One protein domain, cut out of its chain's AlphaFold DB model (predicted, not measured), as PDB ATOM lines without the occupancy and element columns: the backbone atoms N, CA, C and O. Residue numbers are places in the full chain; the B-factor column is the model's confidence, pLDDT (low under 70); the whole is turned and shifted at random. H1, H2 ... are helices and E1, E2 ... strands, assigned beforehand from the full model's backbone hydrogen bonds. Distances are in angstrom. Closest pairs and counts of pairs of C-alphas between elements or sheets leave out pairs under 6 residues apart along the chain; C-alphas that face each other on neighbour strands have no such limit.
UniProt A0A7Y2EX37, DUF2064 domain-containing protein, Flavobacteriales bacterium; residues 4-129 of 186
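Overview. This is residues 4 to 129 of the 186 residues of the protein "DUF2064 domain-containing protein" of Flavobacteriales bacterium (UniProt A0A7Y2EX37). A four-stranded sheet lies in the middle, with H3 over one face and H2 and H5 over the other: three layers, a sheet with helices on both faces. Small H1 packs on H3, and short H4 follows the end of E3. The printed part has 126 residues with five named helices and four named strands, in the order H1 H2 E1 H3 E2 E3 H4 H5 E4; the sheet, E1 E3 E2 E4, is mixed, and so is the class, helices and strands. It is compact, with a radius of gyration of the C-alphas of 13.4 A and spans of 33 by 29 by 27 A.

Along the chain. H1, residues 4 to 10, begins at C-alpha 4, (44.785, 24.267, 29.121). H2 is residues 27 to 40, 19.8 A; E1, 45 to 49; H3, 58 to 68, 15.4 A; E2, 73 to 78; E3, 83 to 89, 17.0 A; H4, 90 to 94; H5, 108 to 117. E4, 122 to 128, 17.3 A, ends at C-alpha 128, (37.107, 27.994, 14.102).

Arrangement. E1 and E3 are antiparallel, N 46 to O 88 2.9 A; E3 and E2, a hairpin, have N 76 to O 85 2.9 A; E2 and E4 are parallel, N 123 to O 73 2.7 A. E1, H3, E2 form a split strand-helix-strand unit, E3 between its strands, with a left-handed crossover. H3 runs along the strands at a height over the sheet of 8.3 A; Ala 64 and Ile 74 have its closest C-alphas to E2, 6.2 A. H5, on the opposite face, is 9.0 A high; its closest C-alphas to E2 are Phe 109 and Glu 77, 6.1 A. H2, on the same face as H5, lies over E1; their closest C-alphas are Phe 35 and Val 46, 6.9 A. H4 only grazes the sheet. H1 touches H3, closest C-alphas Lys 6 and Val 58, 5.3 A. In H1, H2, H3, H4 and H5 every O i to N i+4 pair is within hydrogen-bond range.

Size, cuts and confidence. The farthest C-alphas, Ser 25 and Lys 59, are 34.2 A apart. The printed part has no cut; the links H1 to H2 and H4 to H5 are long. No printed residue is under 70 in pLDDT.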
ATOM      1  N   HIS A   4      44.500  25.139  27.982       86.12
ATOM      2  CA  HIS A   4      44.785  24.267  29.121       86.12
ATOM      3  C   HIS A   4      43.587  24.159  30.070       86.12
ATOM      4  O   HIS A   4      43.062  23.067  30.306       86.12
ATOM      5  N   ASN A   5      43.087  25.297  30.550       86.56
ATOM      6  CA  ASN A   5      41.952  25.346  31.462       86.56
ATOM      7  C   ASN A   5      40.698  24.724  30.833       86.56
ATOM      8  O   ASN A   5      39.885  24.115  31.529       86.56
ATOM      9  N   LYS A   6      40.511  24.846  29.511       89.94
ATOM     10  CA  LYS A   6      39.359  24.241  28.815       89.94
ATOM     11  C   LYS A   6      39.446  22.720  28.812       89.94
ATOM     12  O   LYS A   6      38.418  22.077  29.012       89.94
ATOM     13  N   CYS A   7      40.641  22.164  28.630       91.62
ATOM     14  CA  CYS A   7      40.886  20.728  28.740       91.62
ATOM     15  C   CYS A   7      40.648  20.230  30.171       91.62
ATOM     16  O   CYS A   7      39.911  19.263  30.360       91.62
ATOM     17  N   VAL A   8      41.153  20.949  31.180       91.94
ATOM     18  CA  VAL A   8      40.916  20.622  32.598       91.94
ATOM     19  C   VAL A   8      39.419  20.659  32.928       91.94
ATOM     20  O   VAL A   8      38.878  19.705  33.481       91.94
ATOM     21  N   ASN A   9      38.703  21.704  32.503       92.81
ATOM     22  CA  ASN A   9      37.259  21.836  32.732       92.81
ATOM     23  C   ASN A   9      36.411  20.840  31.925       92.81
ATOM     24  O   ASN A   9      35.229  20.648  32.231       92.81
ATOM     25  N   ALA A  10      36.978  20.199  30.901       94.44
ATOM     26  CA  ALA A  10      36.336  19.071  30.238       94.44
ATOM     27  C   ALA A  10      36.355  17.802  31.104       94.44
ATOM     28  O   ALA A  10      35.495  16.947  30.899       94.44
ATOM     29  N   GLY A  11      37.240  17.729  32.105       94.88
ATOM     30  CA  GLY A  11      37.415  16.574  32.988       94.88
ATOM     31  C   GLY A  11      38.443  15.562  32.478       94.88
ATOM     32  O   GLY A  11      38.450  14.428  32.950       94.88
ATOM     33  N   LEU A  12      39.287  15.953  31.520       93.12
ATOM     34  CA  LEU A  12      40.315  15.092  30.942       93.12
ATOM     35  C   LEU A  12      41.652  15.247  31.682       93.12
ATOM     36  O   LEU A  12      41.972  16.353  32.122       93.12
ATOM     37  N   PRO A  13      42.474  14.186  31.778       95.19
ATOM     38  CA  PRO A  13      43.892  14.325  32.097       95.19
ATOM     39  C   PRO A  13      44.583  15.224  31.066       95.19
ATOM     40  O   PRO A  13      44.371  15.062  29.863       95.19
ATOM     41  N   VAL A  14      45.400  16.175  31.527       94.56
ATOM     42  CA  VAL A  14      46.047  17.171  30.661       94.56
ATOM     43  C   VAL A  14      47.558  17.104  30.815       94.56
ATOM     44  O   VAL A  14      48.083  17.294  31.909       94.56
ATOM     45  N   TYR A  15      48.242  16.909  29.690       93.06
ATOM     46  CA  TYR A  15      49.683  17.089  29.561       93.06
ATOM     47  C   TYR A  15      49.936  18.428  28.873       93.06
ATOM     48  O   TYR A  15      49.494  18.644  27.745       93.06
ATOM     49  N   HIS A  16      50.622  19.343  29.553       90.25
ATOM     50  CA  HIS A  16      51.088  20.581  28.937       90.25
ATOM     51  C   HIS A  16      52.485  20.324  28.369       90.25
ATOM     52  O   HIS A  16      53.404  20.094  29.146       90.25
ATOM     53  N   LEU A  17      52.624  20.313  27.038       86.94
ATOM     54  CA  LEU A  17      53.888  20.067  26.335       86.94
ATOM     55  C   LEU A  17      54.336  21.312  25.570       86.94
ATOM     56  O   LEU A  17      53.811  21.595  24.494       86.94
ATOM     57  N   ASP A  18      55.303  22.040  26.125       82.75
ATOM     58  CA  ASP A  18      55.900  23.231  25.512       82.75
ATOM     59  C   ASP A  18      57.055  22.874  24.551       82.75
ATOM     60  O   ASP A  18      57.426  21.705  24.380       82.75
ATOM     61  N   GLU A  19      57.644  23.885  23.914       75.38
ATOM     62  CA  GLU A  19      58.777  23.724  22.999       75.38
ATOM     63  C   GLU A  19      60.037  23.129  23.647       75.38
ATOM     64  O   GLU A  19      60.888  22.597  22.933       75.38
ATOM     65  N   ASN A  20      60.162  23.180  24.976       80.06
ATOM     66  CA  ASN A  20      61.309  22.630  25.700       80.06
ATOM     67  C   ASN A  20      61.159  21.122  25.941       80.06
ATOM     68  O   ASN A  20      62.156  20.414  26.108       80.06
ATOM     69  N   MET A  21      59.922  20.624  25.966       83.38
ATOM     70  CA  MET A  21      59.616  19.208  26.177       83.38
ATOM     71  C   MET A  21      59.419  18.432  24.873       83.38
ATOM     72  O   MET A  21      59.676  17.225  24.832       83.38
ATOM     73  N   GLN A  22      59.008  19.107  23.799       85.50
ATOM     74  CA  GLN A  22      58.877  18.500  22.477       85.50
ATOM     75  C   GLN A  22      60.247  18.289  21.819       85.50
ATOM     76  O   GLN A  22      61.055  19.209  21.715       85.50
ATOM     77  N   LYS A  23      60.511  17.074  21.324       91.25
ATOM     78  CA  LYS A  23      61.806  16.712  20.728       91.25
ATOM     79  C   LYS A  23      61.674  16.478  19.232       91.25
ATOM     80  O   LYS A  23      60.809  15.729  18.800       91.25
ATOM     81  N   GLY A  24      62.559  17.086  18.453       92.38
ATOM     82  CA  GLY A  24      62.574  16.936  17.001       92.38
ATOM     83  C   GLY A  24      63.245  18.114  16.309       92.38
ATOM     84  O   GLY A  24      63.294  19.220  16.848       92.38
ATOM     85  N   SER A  25      63.758  17.874  15.110       90.75
ATOM     86  CA  SER A  25      64.388  18.882  14.255       90.75
ATOM     87  C   SER A  25      63.367  19.788  13.558       90.75
ATOM     88  O   SER A  25      63.665  20.940  13.252       90.75
ATOM     89  N   ASN A  26      62.146  19.296  13.343       90.25
ATOM     90  CA  ASN A  26      61.057  20.007  12.678       90.25
ATOM     91  C   ASN A  26      59.730  19.837  13.441       90.25
ATOM     92  O   ASN A  26      59.651  19.108  14.431       90.25
ATOM     93  N   PHE A  27      58.682  20.541  13.000       90.38
ATOM     94  CA  PHE A  27      57.377  20.507  13.666       90.38
ATOM     95  C   PHE A  27      56.756  19.103  13.694       90.38
ATOM     96  O   PHE A  27      56.229  18.708  14.729       90.38
ATOM     97  N   ALA A  28      56.849  18.343  12.597       93.69
ATOM     98  CA  ALA A  28      56.286  16.997  12.528       93.69
ATOM     99  C   ALA A  28      56.930  16.073  13.569       93.69
ATOM    100  O   ALA A  28      56.217  15.419  14.325       93.69
ATOM    101  N   GLU A  29      58.261  16.086  13.672       94.25
ATOM    102  CA  GLU A  29      59.001  15.295  14.662       94.25
ATOM    103  C   GLU A  29      58.666  15.710  16.099       94.25
ATOM    104  O   GLU A  29      58.435  14.853  16.952       94.25
ATOM    105  N   ARG A  30      58.574  17.020  16.364       94.38
ATOM    106  CA  ARG A  30      58.180  17.547  17.680       94.38
ATOM    107  C   ARG A  30      56.773  17.104  18.081       94.38
ATOM    108  O   ARG A  30      56.579  16.621  19.198       94.38
ATOM    109  N   LEU A  31      55.813  17.201  17.161       93.81
ATOM    110  CA  LEU A  31      54.443  16.745  17.380       93.81
ATOM    111  C   LEU A  31      54.389  15.222  17.570       93.81
ATOM    112  O   LEU A  31      53.710  14.738  18.475       93.81
ATOM    113  N   GLN A  32      55.144  14.464  16.774       95.44
ATOM    114  CA  GLN A  32      55.251  13.012  16.899       95.44
ATOM    115  C   GLN A  32      55.800  12.607  18.272       95.44
ATOM    116  O   GLN A  32      55.229  11.737  18.929       95.44
ATOM    117  N   SER A  33      56.860  13.272  18.738       95.12
ATOM    118  CA  SER A  33      57.417  13.078  20.080       95.12
ATOM    119  C   SER A  33      56.399  13.388  21.175       95.12
ATOM    120  O   SER A  33      56.384  12.691  22.189       95.12
ATOM    121  N   ALA A  34      55.569  14.420  21.004       95.12
ATOM    122  CA  ALA A  34      54.553  14.797  21.982       95.12
ATOM    123  C   ALA A  34      53.464  13.723  22.114       95.12
ATOM    124  O   ALA A  34      53.144  13.293  23.220       95.12
ATOM    125  N   PHE A  35      52.943  13.240  20.983       96.75
ATOM    126  CA  PHE A  35      51.999  12.122  20.962       96.75
ATOM    127  C   PHE A  35      52.610  10.863  21.581       96.75
ATOM    128  O   PHE A  35      51.994  10.252  22.455       96.75
ATOM    129  N   GLN A  36      53.825  10.496  21.162       96.12
ATOM    130  CA  GLN A  36      54.497   9.295  21.653       96.12
ATOM    131  C   GLN A  36      54.714   9.342  23.166       96.12
ATOM    132  O   GLN A  36      54.434   8.352  23.831       96.12
ATOM    133  N   HIS A  37      55.111  10.494  23.713       95.88
ATOM    134  CA  HIS A  37      55.258  10.670  25.156       95.88
ATOM    135  C   HIS A  37      53.964  10.335  25.910       95.88
ATOM    136  O   HIS A  37      53.999   9.541  26.842       95.88
ATOM    137  N   VAL A  38      52.814  10.866  25.483       97.19
ATOM    138  CA  VAL A  38      51.533  10.595  26.159       97.19
ATOM    139  C   VAL A  38      51.104   9.132  25.989       97.19
ATOM    140  O   VAL A  38      50.549   8.539  26.912       97.19
ATOM    141  N   TYR A  39      51.385   8.513  24.842       97.62
ATOM    142  CA  TYR A  39      51.137   7.081  24.665       97.62
ATOM    143  C   TYR A  39      52.025   6.205  25.566       97.62
ATOM    144  O   TYR A  39      51.557   5.180  26.064       97.62
ATOM    145  N   ASP A  40      53.280   6.595  25.794       96.56
ATOM    146  CA  ASP A  40      54.219   5.873  26.665       96.56
ATOM    147  C   ASP A  40      53.805   5.936  28.147       96.56
ATOM    148  O   ASP A  40      54.098   5.014  28.907       96.56
ATOM    149  N   GLU A  41      53.035   6.957  28.537       97.06
ATOM    150  CA  GLU A  41      52.388   7.060  29.855       97.06
ATOM    151  C   GLU A  41      51.176   6.112  30.015       97.06
ATOM    152  O   GLU A  41      50.568   6.040  31.084       97.06
ATOM    153  N   GLY A  42      50.822   5.352  28.971       97.50
ATOM    154  CA  GLY A  42      49.792   4.310  29.013       97.50
ATOM    155  C   GLY A  42      48.414   4.736  28.504       97.50
ATOM    156  O   GLY A  42      47.454   3.975  28.638       97.50
ATOM    157  N   TYR A  43      48.289   5.921  27.907       97.69
ATOM    158  CA  TYR A  43      47.053   6.339  27.248       97.69
ATOM    159  C   TYR A  43      46.910   5.664  25.883       97.69
ATOM    160  O   TYR A  43      47.878   5.516  25.146       97.69
ATOM    161  N   GLU A  44      45.688   5.288  25.505       97.50
ATOM    162  CA  GLU A  44      45.409   4.710  24.180       97.50
ATOM    163  C   GLU A  44      44.896   5.742  23.170       97.50
ATOM    164  O   GLU A  44      44.997   5.534  21.963       97.50
ATOM    165  N   ASN A  45      44.338   6.848  23.662       98.25
ATOM    166  CA  ASN A  45      43.708   7.901  22.877       98.25
ATOM    167  C   ASN A  45      44.269   9.250  23.317       98.25
ATOM    168  O   ASN A  45      44.274   9.549  24.512       98.25
ATOM    169  N   VAL A  46      44.708  10.064  22.361       98.38
ATOM    170  CA  VAL A  46      45.300  11.379  22.622       98.38
ATOM    171  C   VAL A  46      44.594  12.429  21.777       98.38
ATOM    172  O   VAL A  46      44.376  12.240  20.581       98.38
ATOM    173  N   ILE A  47      44.245  13.548  22.411       98.00
ATOM    174  CA  ILE A  47      43.695  14.735  21.757       98.00
ATOM    175  C   ILE A  47      44.715  15.862  21.915       98.00
ATOM    176  O   ILE A  47      44.893  16.396  23.008       98.00
ATOM    177  N   ALA A  48      45.377  16.221  20.819       96.38
ATOM    178  CA  ALA A  48      46.237  17.391  20.743       96.38
ATOM    179  C   ALA A  48      45.390  18.640  20.472       96.38
ATOM    180  O   ALA A  48      44.503  18.625  19.613       96.38
ATOM    181  N   VAL A  49      45.671  19.718  21.201       92.94
ATOM    182  CA  VAL A  49      44.930  20.981  21.144       92.94
ATOM    183  C   VAL A  49      45.914  22.137  20.983       92.94
ATOM    184  O   VAL A  49      46.829  22.282  21.790       92.94
ATOM    185  N   GLY A  50      45.709  22.962  19.957       84.81
ATOM    186  CA  GLY A  50      46.451  24.206  19.751       84.81
ATOM    187  C   GLY A  50      46.003  25.315  20.709       84.81
ATOM    188  O   GLY A  50      44.847  25.360  21.139       84.81
ATOM    189  N   ASN A  51      46.914  26.233  21.039       80.31
ATOM    190  CA  ASN A  51      46.622  27.383  21.909       80.31
ATOM    191  C   ASN A  51      46.197  28.651  21.136       80.31
ATOM    192  O   ASN A  51      45.900  29.681  21.731       80.31
ATOM    193  N   ASP A  52      46.135  28.581  19.810       77.38
ATOM    194  CA  ASP A  52      45.859  29.683  18.877       77.38
ATOM    195  C   ASP A  52      44.365  29.896  18.564       77.38
ATOM    196  O   ASP A  52      43.979  30.822  17.847       77.38
ATOM    197  N   CYS A  53      43.495  29.050  19.118       82.44
ATOM    198  CA  CYS A  53      42.052  29.094  18.896       82.44
ATOM    199  C   CYS A  53      41.285  29.478  20.177       82.44
ATOM    200  O   CYS A  53      40.763  28.606  20.888       82.44
ATOM    201  N   PRO A  54      41.109  30.784  20.474       78.69
ATOM    202  CA  PRO A  54      40.413  31.254  21.674       78.69
ATOM    203  C   PRO A  54      38.942  30.818  21.710       78.69
ATOM    204  O   PRO A  54      38.373  30.651  22.791       78.69
ATOM    205  N   TRP A  55      38.339  30.543  20.551       84.00
ATOM    206  CA  TRP A  55      36.964  30.051  20.429       84.00
ATOM    207  C   TRP A  55      36.804  28.542  20.636       84.00
ATOM    208  O   TRP A  55      35.682  28.032  20.534       84.00
ATOM    209  N   LEU A  56      37.884  27.798  20.897       87.62
ATOM    210  CA  LEU A  56      37.768  26.430  21.399       87.62
ATOM    211  C   LEU A  56      36.919  26.442  22.671       87.62
ATOM    212  O   LEU A  56      37.137  27.274  23.549       87.62
ATOM    213  N   SER A  57      35.953  25.537  22.781       91.00
ATOM    214  CA  SER A  57      35.088  25.425  23.953       91.00
ATOM    215  C   SER A  57      35.235  24.062  24.619       91.00
ATOM    216  O   SER A  57      35.572  23.070  23.974       91.00
ATOM    217  N   VAL A  58      34.880  23.988  25.904       94.38
ATOM    218  CA  VAL A  58      34.769  22.716  26.643       94.38
ATOM    219  C   VAL A  58      33.845  21.730  25.915       94.38
ATOM    220  O   VAL A  58      34.081  20.526  25.919       94.38
ATOM    221  N   LYS A  59      32.802  22.231  25.239       95.56
ATOM    222  CA  LYS A  59      31.886  21.399  24.452       95.56
ATOM    223  C   LYS A  59      32.587  20.725  23.269       95.56
ATOM    224  O   LYS A  59      32.290  19.567  23.002       95.56
ATOM    225  N   ASP A  60      33.495  21.417  22.582       95.94
ATOM    226  CA  ASP A  60      34.245  20.835  21.459       95.94
ATOM    227  C   ASP A  60      35.131  19.679  21.945       95.94
ATOM    228  O   ASP A  60      35.143  18.615  21.333       95.94
ATOM    229  N   ILE A  61      35.784  19.858  23.097       96.81
ATOM    230  CA  ILE A  61      36.635  18.837  23.724       96.81
ATOM    231  C   ILE A  61      35.808  17.613  24.134       96.81
ATOM    232  O   ILE A  61      36.201  16.489  23.851       96.81
ATOM    233  N   LYS A  62      34.616  17.809  24.714       97.88
ATOM    234  CA  LYS A  62      33.712  16.695  25.061       97.88
ATOM    235  C   LYS A  62      33.165  15.955  23.840       97.88
ATOM    236  O   LYS A  62      32.939  14.751  23.895       97.88
ATOM    237  N   ILE A  63      32.936  16.658  22.729       97.88
ATOM    238  CA  ILE A  63      32.569  16.011  21.461       97.88
ATOM    239  C   ILE A  63      33.747  15.178  20.946       97.88
ATOM    240  O   ILE A  63      33.537  14.039  20.537       97.88
ATOM    241  N   ALA A  64      34.967  15.720  21.000       98.06
ATOM    242  CA  ALA A  64      36.179  15.000  20.626       98.06
ATOM    243  C   ALA A  64      36.361  13.732  21.479       98.06
ATOM    244  O   ALA A  64      36.447  12.642  20.925       98.06
ATOM    245  N   GLU A  65      36.300  13.838  22.805       97.88
ATOM    246  CA  GLU A  65      36.343  12.696  23.730       97.88
ATOM    247  C   GLU A  65      35.289  11.630  23.376       97.88
ATOM    248  O   GLU A  65      35.604  10.457  23.173       97.88
ATOM    249  N   ALA A  66      34.023  12.025  23.221       98.12
ATOM    250  CA  ALA A  66      32.960  11.078  22.894       98.12
ATOM    251  C   ALA A  66      33.155  10.394  21.526       98.12
ATOM    252  O   ALA A  66      32.700   9.263  21.332       98.12
ATOM    253  N   SER A  67      33.790  11.072  20.569       98.00
ATOM    254  CA  SER A  67      34.106  10.525  19.249       98.00
ATOM    255  C   SER A  67      35.324   9.602  19.269       98.00
ATOM    256  O   SER A  67      35.276   8.555  18.621       98.00
ATOM    257  N   ILE A  68      36.378   9.930  20.026       97.31
ATOM    258  CA  ILE A  68      37.607   9.118  20.062       97.31
ATOM    259  C   ILE A  68      37.329   7.755  20.691       97.31
ATOM    260  O   ILE A  68      37.775   6.732  20.183       97.31
ATOM    261  N   HIS A  69      36.464   7.711  21.709       96.75
ATOM    262  CA  HIS A  69      36.002   6.460  22.316       96.75
ATOM    263  C   HIS A  69      35.175   5.576  21.374       96.75
ATOM    264  O   HIS A  69      34.999   4.390  21.640       96.75
ATOM    265  N   LYS A  70      34.678   6.125  20.262       97.19
ATOM    266  CA  LYS A  70      34.021   5.361  19.190       97.19
ATOM    267  C   LYS A  70      35.002   4.921  18.100       97.19
ATOM    268  O   LYS A  70      34.562   4.440  17.061       97.19
ATOM    269  N   GLY A  71      36.306   5.107  18.315       96.06
ATOM    270  CA  GLY A  71      37.354   4.762  17.359       96.06
ATOM    271  C   GLY A  71      37.460   5.726  16.178       96.06
ATOM    272  O   GLY A  71      37.993   5.342  15.140       96.06
ATOM    273  N   LYS A  72      36.945   6.956  16.297       98.00
ATOM    274  CA  LYS A  72      37.028   7.963  15.228       98.00
ATOM    275  C   LYS A  72      38.288   8.808  15.352       98.00
ATOM    276  O   LYS A  72      38.685   9.165  16.458       98.00
ATOM    277  N   VAL A  73      38.836   9.203  14.210       98.06
ATOM    278  CA  VAL A  73      39.832  10.279  14.117       98.06
ATOM    279  C   VAL A  73      39.106  11.610  14.259       98.06
ATOM    280  O   VAL A  73      38.063  11.807  13.637       98.06
ATOM    281  N   ILE A  74      39.633  12.544  15.044       98.31
ATOM    282  CA  ILE A  74      39.002  13.857  15.233       98.31
ATOM    283  C   ILE A  74      39.860  14.938  14.610       98.31
ATOM    284  O   ILE A  74      41.055  15.010  14.878       98.31
ATOM    285  N   LEU A  75      39.222  15.808  13.833       98.19
ATOM    286  CA  LEU A  75      39.863  16.967  13.228       98.19
ATOM    287  C   LEU A  75      39.012  18.213  13.472       98.19
ATOM    288  O   LEU A  75      37.818  18.239  13.167       98.19
ATOM    289  N   GLY A  76      39.632  19.254  14.019       97.12
ATOM    290  CA  GLY A  76      39.080  20.600  14.105       97.12
ATOM    291  C   GLY A  76      39.829  21.539  13.170       97.12
ATOM    292  O   GLY A  76      40.969  21.887  13.448       97.12
ATOM    293  N   GLU A  77      39.187  21.950  12.078       96.06
ATOM    294  CA  GLU A  77      39.766  22.834  11.057       96.06
ATOM    295  C   GLU A  77      39.818  24.304  11.509       96.06
ATOM    296  O   GLU A  77      38.873  24.812  12.134       96.06
ATOM    297  N   THR A  78      40.871  25.024  11.124       92.81
ATOM    298  CA  THR A  78      40.929  26.489  11.245       92.81
ATOM    299  C   THR A  78      40.490  27.187   9.955       92.81
ATOM    300  O   THR A  78      40.507  26.625   8.863       92.81
ATOM    301  N   ASN A  79      40.105  28.460  10.032       89.00
ATOM    302  CA  ASN A  79      39.740  29.270   8.861       89.00
ATOM    303  C   ASN A  79      40.887  29.477   7.854       89.00
ATOM    304  O   ASN A  79      40.621  29.936   6.742       89.00
ATOM    305  N   ARG A  80      42.129  29.142   8.222       89.88
ATOM    306  CA  ARG A  80      43.312  29.227   7.358       89.88
ATOM    307  C   ARG A  80      43.747  27.872   6.789       89.88
ATOM    308  O   ARG A  80      44.761  27.825   6.104       89.88
ATOM    309  N   GLY A  81      42.985  26.798   7.026       92.00
ATOM    310  CA  GLY A  81      43.279  25.445   6.528       92.00
ATOM    311  C   GLY A  81      44.237  24.631   7.407       92.00
ATOM    312  O   GLY A  81      44.698  23.560   7.000       92.00
ATOM    313  N   GLY A  82      44.537  25.132   8.607       93.81
ATOM    314  CA  GLY A  82      45.237  24.415   9.668       93.81
ATOM    315  C   GLY A  82      44.299  23.536  10.501       93.81
ATOM    316  O   GLY A  82      43.120  23.353  10.174       93.81
ATOM    317  N   VAL A  83      44.821  23.011  11.613       94.69
ATOM    318  CA  VAL A  83      44.044  22.251  12.599       94.69
ATOM    319  C   VAL A  83      44.292  22.768  14.012       94.69
ATOM    320  O   VAL A  83      45.432  22.859  14.447       94.69
ATOM    321  N   TYR A  84      43.217  23.067  14.740       93.19
ATOM    322  CA  TYR A  84      43.288  23.468  16.150       93.19
ATOM    323  C   TYR A  84      43.130  22.288  17.110       93.19
ATOM    324  O   TYR A  84      43.389  22.415  18.307       93.19
ATOM    325  N   LEU A  85      42.637  21.152  16.609       96.50
ATOM    326  CA  LEU A  85      42.429  19.938  17.388       96.50
ATOM    327  C   LEU A  85      42.636  18.707  16.502       96.50
ATOM    328  O   LEU A  85      42.016  18.599  15.443       96.50
ATOM    329  N   LEU A  86      43.476  17.781  16.963       97.88
ATOM    330  CA  LEU A  86      43.742  16.486  16.336       97.88
ATOM    331  C   LEU A  86      43.606  15.386  17.391       97.88
ATOM    332  O   LEU A  86      44.354  15.367  18.364       97.88
ATOM    333  N   GLY A  87      42.655  14.474  17.205       98.12
ATOM    334  CA  GLY A  87      42.441  13.327  18.086       98.12
ATOM    335  C   GLY A  87      42.734  12.013  17.376       98.12
ATOM    336  O   GLY A  87      42.130  11.745  16.336       98.12
ATOM    337  N   LEU A  88      43.633  11.208  17.940       98.19
ATOM    338  CA  LEU A  88      44.074   9.927  17.386       98.19
ATOM    339  C   LEU A  88      44.150   8.860  18.481       98.19
ATOM    340  O   LEU A  88      44.584   9.134  19.602       98.19
ATOM    341  N   SER A  89      43.773   7.629  18.144       97.94
ATOM    342  CA  SER A  89      44.207   6.462  18.909       97.94
ATOM    343  C   SER A  89      45.672   6.141  18.608       97.94
ATOM    344  O   SER A  89      46.197   6.490  17.545       97.94
ATOM    345  N   GLN A  90      46.329   5.382  19.485       97.38
ATOM    346  CA  GLN A  90      47.704   4.931  19.261       97.38
ATOM    347  C   GLN A  90      47.841   4.123  17.957       97.38
ATOM    348  O   GLN A  90      48.853   4.216  17.260       97.38
ATOM    349  N   THR A  91      46.821   3.341  17.593       95.69
ATOM    350  CA  THR A  91      46.809   2.568  16.344       95.69
ATOM    351  C   THR A  91      46.690   3.460  15.112       95.69
ATOM    352  O   THR A  91      47.439   3.263  14.157       95.69
ATOM    353  N   GLN A  92      45.812   4.466  15.144       96.38
ATOM    354  CA  GLN A  92      45.665   5.449  14.067       96.38
ATOM    355  C   GLN A  92      46.936   6.284  13.910       96.38
ATOM    356  O   GLN A  92      47.413   6.475  12.794       96.38
ATOM    357  N   PHE A  93      47.531   6.707  15.027       96.44
ATOM    358  CA  PHE A  93      48.791   7.443  15.043       96.44
ATOM    359  C   PHE A  93      49.929   6.665  14.376       96.44
ATOM    360  O   PHE A  93      50.639   7.220  13.549       96.44
ATOM    361  N   ARG A  94      50.065   5.361  14.651       94.25
ATOM    362  CA  ARG A  94      51.082   4.510  14.001       94.25
ATOM    363  C   ARG A  94      50.886   4.345  12.491       94.25
ATOM    364  O   ARG A  94      51.827   3.950  11.813       94.25
ATOM    365  N   SER A  95      49.680   4.590  11.980       91.88
ATOM    366  CA  SER A  95      49.368   4.515  10.545       91.88
ATOM    367  C   SER A  95      49.516   5.848   9.806       91.88
ATOM    368  O   SER A  95      49.344   5.881   8.591       91.88
ATOM    369  N   LEU A  96      49.820   6.932  10.524       93.50
ATOM    370  CA  LEU A  96      49.952   8.280   9.985       93.50
ATOM    371  C   LEU A  96      51.422   8.704   9.994       93.50
ATOM    372  O   LEU A  96      52.035   8.781  11.056       93.50
ATOM    373  N   ASP A  97      51.960   9.054   8.827       94.06
ATOM    374  CA  ASP A  97      53.237   9.757   8.750       94.06
ATOM    375  C   ASP A  97      52.994  11.270   8.828       94.06
ATOM    376  O   ASP A  97      52.470  11.891   7.902       94.06
ATOM    377  N   LEU A  98      53.348  11.876   9.964       94.31
ATOM    378  CA  LEU A  98      53.233  13.325  10.142       94.31
ATOM    379  C   LEU A  98      54.241  14.094   9.270       94.31
ATOM    380  O   LEU A  98      54.044  15.291   9.064       94.31
ATOM    381  N   GLY A  99      55.297  13.446   8.765       94.62
ATOM    382  CA  GLY A  99      56.295  14.047   7.878       94.62
ATOM    383  C   GLY A  99      55.768  14.366   6.476       94.62
ATOM    384  O   GLY A  99      56.268  15.296   5.845       94.62
ATOM    385  N   ASP A 100      54.722  13.670   6.022       95.44
ATOM    386  CA  ASP A 100      54.081  13.898   4.714       95.44
ATOM    387  C   ASP A 100      53.119  15.103   4.708       95.44
ATOM    388  O   ASP A 100      52.657  15.567   3.657       95.44
ATOM    389  N   ILE A 101      52.806  15.637   5.890       96.81
ATOM    390  CA  ILE A 101      51.918  16.786   6.048       96.81
ATOM    391  C   ILE A 101      52.727  18.078   5.900       96.81
ATOM    392  O   ILE A 101      53.717  18.311   6.594       96.81
ATOM    393  N   ASN A 102      52.269  18.978   5.027       95.38
ATOM    394  CA  ASN A 102      52.899  20.279   4.811       95.38
ATOM    395  C   ASN A 102      52.475  21.261   5.910       95.38
ATOM    396  O   ASN A 102      51.642  22.150   5.692       95.38
ATOM    397  N   TRP A 103      53.033  21.086   7.107       93.31
ATOM    398  CA  TRP A 103      52.763  21.932   8.269       93.31
ATOM    399  C   TRP A 103      53.026  23.415   7.988       93.31
ATOM    400  O   TRP A 103      53.954  23.781   7.271       93.31
ATOM    401  N   GLY A 104      52.190  24.283   8.565       89.25
ATOM    402  CA  GLY A 104      52.287  25.736   8.369       89.25
ATOM    403  C   GLY A 104      51.728  26.225   7.031       89.25
ATOM    404  O   GLY A 104      51.963  27.371   6.646       89.25
ATOM    405  N   THR A 105      50.991  25.376   6.312       91.62
ATOM    406  CA  THR A 105      50.289  25.736   5.075       91.62
ATOM    407  C   THR A 105      48.777  25.612   5.247       91.62
ATOM    408  O   THR A 105      48.297  24.910   6.133       91.62
ATOM    409  N   GLY A 106      48.006  26.225   4.345       93.06
ATOM    410  CA  GLY A 106      46.547  26.076   4.331       93.06
ATOM    411  C   GLY A 106      46.032  24.738   3.794       93.06
ATOM    412  O   GLY A 106      44.857  24.638   3.461       93.06
ATOM    413  N   LYS A 107      46.905  23.730   3.661       96.31
ATOM    414  CA  LYS A 107      46.565  22.383   3.177       96.31
ATOM    415  C   LYS A 107      46.573  21.327   4.280       96.31
ATOM    416  O   LYS A 107      46.218  20.185   4.016       96.31
ATOM    417  N   VAL A 108      46.974  21.683   5.502       96.81
ATOM    418  CA  VAL A 108      47.173  20.725   6.601       96.81
ATOM    419  C   VAL A 108      45.906  19.919   6.881       96.81
ATOM    420  O   VAL A 108      45.970  18.695   6.960       96.81
ATOM    421  N   PHE A 109      44.751  20.580   6.996       97.25
ATOM    422  CA  PHE A 109      43.488  19.890   7.259       97.25
ATOM    423  C   PHE A 109      43.109  18.902   6.145       97.25
ATOM    424  O   PHE A 109      42.727  17.771   6.439       97.25
ATOM    425  N   GLU A 110      43.236  19.323   4.884       97.75
ATOM    426  CA  GLU A 110      42.940  18.490   3.713       97.75
ATOM    427  C   GLU A 110      43.858  17.261   3.674       97.75
ATOM    428  O   GLU A 110      43.372  16.135   3.619       97.75
ATOM    429  N   GLN A 111      45.169  17.462   3.835       97.69
ATOM    430  CA  GLN A 111      46.143  16.370   3.838       97.69
ATOM    431  C   GLN A 111      45.899  15.374   4.977       97.69
ATOM    432  O   GLN A 111      45.982  14.169   4.764       97.69
ATOM    433  N   LEU A 112      45.545  15.850   6.177       97.31
ATOM    434  CA  LEU A 112      45.187  14.964   7.288       97.31
ATOM    435  C   LEU A 112      43.915  14.160   6.992       97.31
ATOM    436  O   LEU A 112      43.859  12.975   7.322       97.31
ATOM    437  N   CYS A 113      42.903  14.769   6.365       97.06
ATOM    438  CA  CYS A 113      41.701  14.045   5.948       97.06
ATOM    439  C   CYS A 113      42.039  12.945   4.935       97.06
ATOM    440  O   CYS A 113      41.586  11.810   5.096       97.06
ATOM    441  N   ASP A 114      42.859  13.257   3.935       96.12
ATOM    442  CA  ASP A 114      43.264  12.308   2.896       96.12
ATOM    443  C   ASP A 114      44.062  11.135   3.479       96.12
ATOM    444  O   ASP A 114      43.741   9.976   3.212       96.12
ATOM    445  N   SER A 115      45.040  11.414   4.345       95.12
ATOM    446  CA  SER A 115      45.878  10.384   4.969       95.12
ATOM    447  C   SER A 115      45.107   9.461   5.921       95.12
ATOM    448  O   SER A 115      45.461   8.291   6.065       95.12
ATOM    449  N   LEU A 116      44.059   9.958   6.588       94.25
ATOM    450  CA  LEU A 116      43.375   9.227   7.667       94.25
ATOM    451  C   LEU A 116      42.053   8.579   7.239       94.25
ATOM    452  O   LEU A 116      41.669   7.548   7.797       94.25
ATOM    453  N   SER A 117      41.368   9.138   6.238       91.88
ATOM    454  CA  SER A 117      40.039   8.673   5.806       91.88
ATOM    455  C   SER A 117      40.022   7.257   5.226       91.88
ATOM    456  O   SER A 117      38.977   6.607   5.237       91.88
ATOM    457  N   MET A 118      41.164   6.747   4.752       86.94
ATOM    458  CA  MET A 118      41.260   5.380   4.226       86.94
ATOM    459  C   MET A 118      41.202   4.306   5.321       86.94
ATOM    460  O   MET A 118      40.780   3.184   5.050       86.94
ATOM    461  N   ASN A 119      41.617   4.643   6.546       86.31
ATOM    462  CA  ASN A 119      41.826   3.673   7.626       86.31
ATOM    463  C   ASN A 119      40.904   3.890   8.835       86.31
ATOM    464  O   ASN A 119      40.816   3.016   9.698       86.31
ATOM    465  N   ALA A 120      40.220   5.034   8.920       91.88
ATOM    466  CA  ALA A 120      39.331   5.361  10.029       91.88
ATOM    467  C   ALA A 120      38.213   6.332   9.624       91.88
ATOM    468  O   ALA A 120      38.351   7.145   8.712       91.88
ATOM    469  N   GLU A 121      37.101   6.282  10.357       96.81
ATOM    470  CA  GLU A 121      36.032   7.270  10.218       96.81
ATOM    471  C   GLU A 121      36.462   8.610  10.837       96.81
ATOM    472  O   GLU A 121      36.950   8.658  11.970       96.81
ATOM    473  N   LEU A 122      36.236   9.707  10.109       97.69
ATOM    474  CA  LEU A 122      36.537  11.059  10.575       97.69
ATOM    475  C   LEU A 122      35.350  11.668  11.341       97.69
ATOM    476  O   LEU A 122      34.198  11.609  10.913       97.69
ATOM    477  N   SER A 123      35.644  12.327  12.457       98.00
ATOM    478  CA  SER A 123      34.736  13.178  13.224       98.00
ATOM    479  C   SER A 123      35.196  14.628  13.109       98.00
ATOM    480  O   SER A 123      36.055  15.079  13.868       98.00
ATOM    481  N   LEU A 124      34.605  15.371  12.175       98.00
ATOM    482  CA  LEU A 124      34.967  16.764  11.920       98.00
ATOM    483  C   LEU A 124      34.244  17.707  12.891       98.00
ATOM    484  O   LEU A 124      33.013  17.717  12.973       98.00
ATOM    485  N   LEU A 125      35.009  18.505  13.632       96.69
ATOM    486  CA  LEU A 125      34.472  19.556  14.491       96.69
ATOM    487  C   LEU A 125      34.152  20.811  13.675       96.69
ATOM    488  O   LEU A 125      34.626  21.004  12.557       96.69
ATOM    489  N   LYS A 126      33.353  21.712  14.258       94.88
ATOM    490  CA  LYS A 126      33.046  22.995  13.620       94.88
ATOM    491  C   LYS A 126      34.341  23.786  13.406       94.88
ATOM    492  O   LYS A 126      35.129  23.935  14.344       94.88
ATOM    493  N   ARG A 127      34.503  24.335  12.200       94.25
ATOM    494  CA  ARG A 127      35.592  25.255  11.851       94.25
ATOM    495  C   ARG A 127      35.648  26.442  12.817       94.25
ATOM    496  O   ARG A 127      34.598  26.988  13.182       94.25
ATOM    497  N   LYS A 128      36.857  26.843  13.216       90.75
ATOM    498  CA  LYS A 128      37.107  27.994  14.102       90.75
ATOM    499  C   LYS A 128      38.108  28.966  13.488       90.75
ATOM    500  O   LYS A 128      38.849  28.606  12.583       90.75
ATOM    501  N   THR A 129      38.100  30.197  13.983       83.50
ATOM    502  CA  THR A 129      39.087  31.214  13.611       83.50
ATOM    503  C   THR A 129      40.311  31.081  14.509       83.50
ATOM    504  O   THR A 129      40.155  31.090  15.735       83.50
TER     505      THR A 129